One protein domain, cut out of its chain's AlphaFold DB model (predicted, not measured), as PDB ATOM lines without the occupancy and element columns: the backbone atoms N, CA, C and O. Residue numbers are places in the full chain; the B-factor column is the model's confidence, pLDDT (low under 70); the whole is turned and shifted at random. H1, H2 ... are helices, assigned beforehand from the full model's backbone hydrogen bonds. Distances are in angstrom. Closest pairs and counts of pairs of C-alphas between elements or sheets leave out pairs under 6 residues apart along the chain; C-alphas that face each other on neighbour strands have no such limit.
ATOM      1  N   ASP A   2     -44.795 -72.277 -16.534       57.81
ATOM      2  CA  ASP A   2     -44.853 -73.315 -15.504       57.81
ATOM      3  C   ASP A   2     -43.883 -74.412 -15.933       57.81
ATOM      4  O   ASP A   2     -43.885 -74.839 -17.087       57.81
ATOM      5  N   ASP A   3     -43.016 -74.834 -15.028       76.81
ATOM      6  CA  ASP A   3     -41.956 -75.818 -15.259       76.81
ATOM      7  C   ASP A   3     -42.477 -77.264 -15.377       76.81
ATOM      8  O   ASP A   3     -41.721 -78.222 -15.221       76.81
ATOM      9  N   GLY A   4     -43.773 -77.430 -15.660       88.12
ATOM     10  CA  GLY A   4     -44.435 -78.721 -15.816       88.12
ATOM     11  C   GLY A   4     -44.604 -79.508 -14.516       88.12
ATOM     12  O   GLY A   4     -44.967 -80.682 -14.577       88.12
ATOM     13  N   ARG A   5     -44.346 -78.911 -13.344       89.94
ATOM     14  CA  ARG A   5     -44.508 -79.599 -12.056       89.94
ATOM     15  C   ARG A   5     -45.975 -79.703 -11.647       89.94
ATOM     16  O   ARG A   5     -46.782 -78.813 -11.904       89.94
ATOM     17  N   GLY A   6     -46.300 -80.798 -10.962       91.06
ATOM     18  CA  GLY A   6     -47.616 -81.058 -10.385       91.06
ATOM     19  C   GLY A   6     -47.545 -81.298  -8.878       91.06
ATOM     20  O   GLY A   6     -46.486 -81.603  -8.333       91.06
ATOM     21  N   LEU A   7     -48.695 -81.182  -8.213       93.69
ATOM     22  CA  LEU A   7     -48.876 -81.527  -6.804       93.69
ATOM     23  C   LEU A   7     -49.909 -82.649  -6.691       93.69
ATOM     24  O   LEU A   7     -51.003 -82.542  -7.243       93.69
ATOM     25  N   ILE A   8     -49.574 -83.698  -5.941       93.56
ATOM     26  CA  ILE A   8     -50.502 -84.775  -5.585       93.56
ATOM     27  C   ILE A   8     -50.777 -84.686  -4.088       93.56
ATOM     28  O   ILE A   8     -49.851 -84.685  -3.280       93.56
ATOM     29  N   THR A   9     -52.055 -84.636  -3.715       95.62
ATOM     30  CA  THR A   9     -52.481 -84.718  -2.314       95.62
ATOM     31  C   THR A   9     -53.166 -86.052  -2.071       95.62
ATOM     32  O   THR A   9     -54.212 -86.346  -2.649       95.62
ATOM     33  N   LEU A  10     -52.578 -86.857  -1.191       94.44
ATOM     34  CA  LEU A  10     -53.123 -88.144  -0.786       94.44
ATOM     35  C   LEU A  10     -53.897 -87.969   0.521       94.44
ATOM     36  O   LEU A  10     -53.394 -87.372   1.466       94.44
ATOM     37  N   HIS A  11     -55.116 -88.507   0.565       93.69
ATOM     38  CA  HIS A  11     -55.942 -88.570   1.772       93.69
ATOM     39  C   HIS A  11     -56.187 -90.050   2.087       93.69
ATOM     40  O   HIS A  11     -57.151 -90.630   1.574       93.69
ATOM     41  N   PRO A  12     -55.280 -90.700   2.839       91.75
ATOM     42  CA  PRO A  12     -55.381 -92.125   3.104       91.75
ATOM     43  C   PRO A  12     -56.657 -92.458   3.879       91.75
ATOM     44  O   PRO A  12     -57.189 -91.649   4.640       91.75
ATOM     45  N   ARG A  13     -57.163 -93.677   3.686       91.25
ATOM     46  CA  ARG A  13     -58.257 -94.201   4.512       91.25
ATOM     47  C   ARG A  13     -57.746 -94.533   5.916       91.25
ATOM     48  O   ARG A  13     -56.540 -94.619   6.152       91.25
ATOM     49  N   GLN A  14     -58.693 -94.763   6.823       90.12
ATOM     50  CA  GLN A  14     -58.416 -95.059   8.225       90.12
ATOM     51  C   GLN A  14     -57.418 -96.215   8.398       90.12
ATOM     52  O   GLN A  14     -56.455 -96.046   9.123       90.12
ATOM     53  N   GLU A  15     -57.552 -97.326   7.662       93.31
ATOM     54  CA  GLU A  15     -56.634 -98.474   7.799       93.31
ATOM     55  C   GLU A  15     -55.154 -98.104   7.588       93.31
ATOM     56  O   GLU A  15     -54.291 -98.531   8.351       93.31
ATOM     57  N   PHE A  16     -54.853 -97.300   6.564       93.81
ATOM     58  CA  PHE A  16     -53.488 -96.828   6.318       93.81
ATOM     59  C   PHE A  16     -53.025 -95.901   7.443       93.81
ATOM     60  O   PHE A  16     -51.893 -96.002   7.907       93.81
ATOM     61  N   THR A  17     -53.915 -95.000   7.868       93.56
ATOM     62  CA  THR A  17     -53.625 -93.998   8.896       93.56
ATOM     63  C   THR A  17     -53.322 -94.675  10.228       93.56
ATOM     64  O   THR A  17     -52.267 -94.421  10.791       93.56
ATOM     65  N   ASP A  18     -54.165 -95.609  10.669       94.25
ATOM     66  CA  ASP A  18     -53.999 -96.361  11.917       94.25
ATOM     67  C   ASP A  18     -52.698 -97.179  11.918       94.25
ATOM     68  O   ASP A  18     -52.026 -97.284  12.941       94.25
ATOM     69  N   ARG A  19     -52.310 -97.745  10.766       96.44
ATOM     70  CA  ARG A  19     -51.085 -98.548  10.638       96.44
ATOM     71  C   ARG A  19     -49.808 -97.720  10.770       96.44
ATOM     72  O   ARG A  19     -48.828 -98.217  11.315       96.44
ATOM     73  N   TRP A  20     -49.807 -96.500  10.239       95.75
ATOM     74  CA  TRP A  20     -48.591 -95.700  10.073       95.75
ATOM     75  C   TRP A  20     -48.579 -94.401  10.883       95.75
ATOM     76  O   TRP A  20     -47.651 -93.614  10.738       95.75
ATOM     77  N   TRP A  21     -49.575 -94.167  11.739       95.75
ATOM     78  CA  TRP A  21     -49.747 -92.911  12.478       95.75
ATOM     79  C   TRP A  21     -48.487 -92.470  13.236       95.75
ATOM     80  O   TRP A  21     -48.046 -91.325  13.096       95.75
ATOM     81  N   ASP A  22     -47.897 -93.407  13.983       96.88
ATOM     82  CA  ASP A  22     -46.730 -93.186  14.843       96.88
ATOM     83  C   ASP A  22     -45.386 -93.333  14.110       96.88
ATOM     84  O   ASP A  22     -44.327 -93.140  14.711       96.88
ATOM     85  N   ALA A  23     -45.399 -93.681  12.819       97.94
ATOM     86  CA  ALA A  23     -44.181 -93.749  12.019       97.94
ATOM     87  C   ALA A  23     -43.655 -92.342  11.695       97.94
ATOM     88  O   ALA A  23     -44.405 -91.360  11.677       97.94
ATOM     89  N   ASP A  24     -42.355 -92.235  11.411       98.06
ATOM     90  CA  ASP A  24     -41.766 -90.981  10.943       98.06
ATOM     91  C   ASP A  24     -42.266 -90.591   9.537       98.06
ATOM     92  O   ASP A  24     -42.774 -91.409   8.765       98.06
ATOM     93  N   ASP A  25     -42.131 -89.307   9.199       97.94
ATOM     94  CA  ASP A  25     -42.633 -88.748   7.937       97.94
ATOM     95  C   ASP A  25     -42.002 -89.392   6.697       97.94
ATOM     96  O   ASP A  25     -42.655 -89.459   5.651       97.94
ATOM     97  N   ALA A  26     -40.753 -89.860   6.790       96.94
ATOM     98  CA  ALA A  26     -40.061 -90.501   5.676       96.94
ATOM     99  C   ALA A  26     -40.667 -91.879   5.394       96.94
ATOM    100  O   ALA A  26     -41.000 -92.185   4.251       96.94
ATOM    101  N   THR A  27     -40.913 -92.663   6.441       98.06
ATOM    102  CA  THR A  27     -41.588 -93.960   6.363       98.06
ATOM    103  C   THR A  27     -43.000 -93.807   5.797       98.06
ATOM    104  O   THR A  27     -43.361 -94.488   4.839       98.06
ATOM    105  N   ILE A  28     -43.787 -92.855   6.313       97.69
ATOM    106  CA  ILE A  28     -45.135 -92.578   5.785       97.69
ATOM    107  C   ILE A  28     -45.075 -92.159   4.313       97.69
ATOM    108  O   ILE A  28     -45.900 -92.604   3.513       97.69
ATOM    109  N   THR A  29     -44.111 -91.309   3.950       97.12
ATOM    110  CA  THR A  29     -43.904 -90.868   2.565       97.12
ATOM    111  C   THR A  29     -43.630 -92.059   1.648       97.12
ATOM    112  O   THR A  29     -44.283 -92.175   0.613       97.12
ATOM    113  N   GLU A  30     -42.718 -92.960   2.015       96.81
ATOM    114  CA  GLU A  30     -42.374 -94.125   1.191       96.81
ATOM    115  C   GLU A  30     -43.562 -95.068   0.977       96.81
ATOM    116  O   GLU A  30     -43.802 -95.531  -0.144       96.81
ATOM    117  N   GLU A  31     -44.354 -95.308   2.020       97.00
ATOM    118  CA  GLU A  31     -45.565 -96.127   1.935       97.00
ATOM    119  C   GLU A  31     -46.642 -95.454   1.071       97.00
ATOM    120  O   GLU A  31     -47.269 -96.095   0.220       97.00
ATOM    121  N   ALA A  32     -46.819 -94.139   1.216       96.06
ATOM    122  CA  ALA A  32     -47.764 -93.368   0.416       96.06
ATOM    123  C   ALA A  32     -47.360 -93.312  -1.070       96.06
ATOM    124  O   ALA A  32     -48.211 -93.487  -1.946       96.06
ATOM    125  N   ILE A  33     -46.068 -93.129  -1.370       96.44
ATOM    126  CA  ILE A  33     -45.523 -93.175  -2.737       96.44
ATOM    127  C   ILE A  33     -45.691 -94.570  -3.326       96.44
ATOM    128  O   ILE A  33     -46.107 -94.693  -4.475       96.44
ATOM    129  N   THR A  34     -45.409 -95.621  -2.554       95.00
ATOM    130  CA  THR A  34     -45.565 -97.008  -3.009       95.00
ATOM    131  C   THR A  34     -47.018 -97.297  -3.391       95.00
ATOM    132  O   THR A  34     -47.273 -97.825  -4.475       95.00
ATOM    133  N   ALA A  35     -47.978 -96.871  -2.566       93.44
ATOM    134  CA  ALA A  35     -49.400 -97.003  -2.873       93.44
ATOM    135  C   ALA A  35     -49.817 -96.178  -4.107       93.44
ATOM    136  O   ALA A  35     -50.544 -96.673  -4.969       93.44
ATOM    137  N   ALA A  36     -49.342 -94.936  -4.231       94.31
ATOM    138  CA  ALA A  36     -49.675 -94.070  -5.361       94.31
ATOM    139  C   ALA A  36     -49.045 -94.547  -6.682       94.31
ATOM    140  O   ALA A  36     -49.689 -94.467  -7.727       94.31
ATOM    141  N   ALA A  37     -47.829 -95.100  -6.648       95.38
ATOM    142  CA  ALA A  37     -47.130 -95.625  -7.821       95.38
ATOM    143  C   ALA A  37     -47.824 -96.851  -8.440       95.38
ATOM    144  O   ALA A  37     -47.678 -97.093  -9.637       95.38
ATOM    145  N   ALA A  38     -48.624 -97.589  -7.661       94.00
ATOM    146  CA  ALA A  38     -49.468 -98.665  -8.181       94.00
ATOM    147  C   ALA A  38     -50.586 -98.150  -9.111       94.00
ATOM    148  O   ALA A  38     -51.062 -98.890  -9.968       94.00
ATOM    149  N   VAL A  39     -50.996 -96.885  -8.953       93.88
ATOM    150  CA  VAL A  39     -52.000 -96.215  -9.798       93.88
ATOM    151  C   VAL A  39     -51.337 -95.341 -10.865       93.88
ATOM    152  O   VAL A  39     -51.824 -95.269 -11.992       93.88
ATOM    153  N   PHE A  40     -50.216 -94.703 -10.525       92.44
ATOM    154  CA  PHE A  40     -49.453 -93.810 -11.394       92.44
ATOM    155  C   PHE A  40     -48.025 -94.345 -11.601       92.44
ATOM    156  O   PHE A  40     -47.106 -93.957 -10.873       92.44
ATOM    157  N   PRO A  41     -47.809 -95.236 -12.587       92.19
ATOM    158  CA  PRO A  41     -46.484 -95.772 -12.883       92.19
ATOM    159  C   PRO A  41     -45.464 -94.664 -13.167       92.19
ATOM    160  O   PRO A  41     -45.765 -93.698 -13.865       92.19
ATOM    161  N   GLY A  42     -44.253 -94.803 -12.624       92.00
ATOM    162  CA  GLY A  42     -43.180 -93.810 -12.759       92.00
ATOM    163  C   GLY A  42     -43.272 -92.629 -11.788       92.00
ATOM    164  O   GLY A  42     -42.332 -91.845 -11.718       92.00
ATOM    165  N   LEU A  43     -44.343 -92.520 -10.987       93.19
ATOM    166  CA  LEU A  43     -44.494 -91.437 -10.009       93.19
ATOM    167  C   LEU A  43     -43.291 -91.337  -9.068       93.19
ATOM    168  O   LEU A  43     -42.801 -90.235  -8.832       93.19
ATOM    169  N   ARG A  44     -42.799 -92.476  -8.562       94.62
ATOM    170  CA  ARG A  44     -41.692 -92.526  -7.593       94.62
ATOM    171  C   ARG A  44     -40.468 -91.742  -8.066       94.62
ATOM    172  O   ARG A  44     -39.933 -90.951  -7.299       94.62
ATOM    173  N   ASP A  45     -40.098 -91.887  -9.335       94.62
ATOM    174  CA  ASP A  45     -38.897 -91.265  -9.909       94.62
ATOM    175  C   ASP A  45     -39.067 -89.757 -10.174       94.62
ATOM    176  O   ASP A  45     -38.123 -89.076 -10.571       94.62
ATOM    177  N   THR A  46     -40.272 -89.225  -9.959       93.56
ATOM    178  CA  THR A  46     -40.625 -87.818 -10.204       93.56
ATOM    179  C   THR A  46     -40.883 -87.020  -8.926       93.56
ATOM    180  O   THR A  46     -41.064 -85.803  -8.993       93.56
ATOM    181  N   VAL A  47     -40.898 -87.667  -7.754       94.81
ATOM    182  CA  VAL A  47     -41.159 -86.984  -6.481       94.81
ATOM    183  C   VAL A  47     -39.952 -86.135  -6.087       94.81
ATOM    184  O   VAL A  47     -38.884 -86.648  -5.776       94.81
ATOM    185  N   LEU A  48     -40.135 -84.814  -6.074       94.94
ATOM    186  CA  LEU A  48     -39.084 -83.857  -5.703       94.94
ATOM    187  C   LEU A  48     -39.120 -83.474  -4.217       94.94
ATOM    188  O   LEU A  48     -38.112 -83.064  -3.651       94.94
ATOM    189  N   THR A  49     -40.299 -83.535  -3.599       95.12
ATOM    190  CA  THR A  49     -40.519 -83.167  -2.200       95.12
ATOM    191  C   THR A  49     -41.785 -83.837  -1.676       95.12
ATOM    192  O   THR A  49     -42.688 -84.154  -2.454       95.12
ATOM    193  N   SER A  50     -41.858 -84.034  -0.363       96.56
ATOM    194  CA  SER A  50     -43.034 -84.542   0.335       96.56
ATOM    195  C   SER A  50     -43.287 -83.742   1.610       96.56
ATOM    196  O   SER A  50     -42.392 -83.105   2.169       96.56
ATOM    197  N   HIS A  51     -44.536 -83.764   2.068       97.50
ATOM    198  CA  HIS A  51     -44.931 -83.213   3.354       97.50
ATOM    199  C   HIS A  51     -46.042 -84.075   3.947       97.50
ATOM    200  O   HIS A  51     -47.028 -84.367   3.268       97.50
ATOM    201  N   VAL A  52     -45.889 -84.454   5.215       97.19
ATOM    202  CA  VAL A  52     -46.897 -85.202   5.966       97.19
ATOM    203  C   VAL A  52     -47.553 -84.265   6.973       97.19
ATOM    204  O   VAL A  52     -46.886 -83.629   7.785       97.19
ATOM    205  N   SER A  53     -48.883 -84.200   6.938       95.56
ATOM    206  CA  SER A  53     -49.685 -83.492   7.933       95.56
ATOM    207  C   SER A  53     -50.597 -84.487   8.640       95.56
ATOM    208  O   SER A  53     -51.336 -85.223   7.987       95.56
ATOM    209  N   ARG A  54     -50.532 -84.524   9.975       94.31
ATOM    210  CA  ARG A  54     -51.349 -85.403  10.824       94.31
ATOM    211  C   ARG A  54     -52.433 -84.586  11.516       94.31
ATOM    212  O   ARG A  54     -52.141 -83.551  12.114       94.31
ATOM    213  N   GLN A  55     -53.676 -85.052  11.440       90.44
ATOM    214  CA  GLN A  55     -54.818 -84.441  12.118       90.44
ATOM    215  C   GLN A  55     -55.728 -85.530  12.681       90.44
ATOM    216  O   GLN A  55     -56.203 -86.378  11.931       90.44
ATOM    217  N   ASP A  56     -55.981 -85.485  13.987       87.12
ATOM    218  CA  ASP A  56     -56.964 -86.338  14.652       87.12
ATOM    219  C   ASP A  56     -57.757 -85.516  15.691       87.12
ATOM    220  O   ASP A  56     -57.151 -84.949  16.606       87.12
ATOM    221  N   PRO A  57     -59.093 -85.382  15.553       83.00
ATOM    222  CA  PRO A  57     -59.908 -85.822  14.417       83.00
ATOM    223  C   PRO A  57     -59.750 -84.892  13.201       83.00
ATOM    224  O   PRO A  57     -59.881 -83.675  13.323       83.00
ATOM    225  N   ALA A  58     -59.550 -85.462  12.008       83.56
ATOM    226  CA  ALA A  58     -59.492 -84.697  10.754       83.56
ATOM    227  C   ALA A  58     -60.876 -84.264  10.229       83.56
ATOM    228  O   ALA A  58     -60.994 -83.280   9.500       83.56
ATOM    229  N   LEU A  59     -61.936 -85.004  10.573       82.94
ATOM    230  CA  LEU A  59     -63.301 -84.741  10.113       82.94
ATOM    231  C   LEU A  59     -64.313 -85.084  11.205       82.94
ATOM    232  O   LEU A  59     -64.195 -86.097  11.893       82.94
TER     233      LEU A  59
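Overview. This is residues 2 to 59 of the 126 residues of an uncharacterized protein of Streptomyces cavourensis (UniProt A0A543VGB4). Three short helices stand in a row, with the longest, H2, in the middle between H1 and H3; two long stretches without a named element, residues 2 to 13 and 47 to 59, run lengthwise along one side of this row. The printed part has 58 residues, with H1, H2, H3 in chain order and no named strand; its class is all helix, though only 24 residues are in helices. It is elongated, 36 by 22 by 19 A, and only just compact, close to loose, with a radius of gyration of the C-alphas of 12.3 A.

Along the chain. H2, residues 25 to 37, is 17.8 A long, from C-alpha 25 at (-42.633, -88.748, 7.937). H1 is residues 14 to 20, 10.0 A; H3 is residues 43 to 46, 5.3 A, ending at (-40.625, -87.818, -10.204).

Arrangement. H2 touches H3 with residues 33 to 37 alone; their closest C-alphas, of Ala 37 and Leu 43, are 5.4 A apart. H1 and H2 are close but not clearly touching, the closest C-alphas being those of Trp 20 and Ile 28, 6.3 A, at a steep tilt of 49 degrees, opposite ways. H1 and H3 are apart. Every O i to N i+4 pair is within hydrogen-bond range in H1 and H2; H3 is too short for one, and its one O i to N i+3 pair is within range.

Size, cuts and confidence. The C-alphas farthest apart, of Asp 2 and Asp 18, are 37.0 A apart. The printed part has no cut, and both links are tight. Mean pLDDT of the printed part is 92.9; residue 2 is under 70.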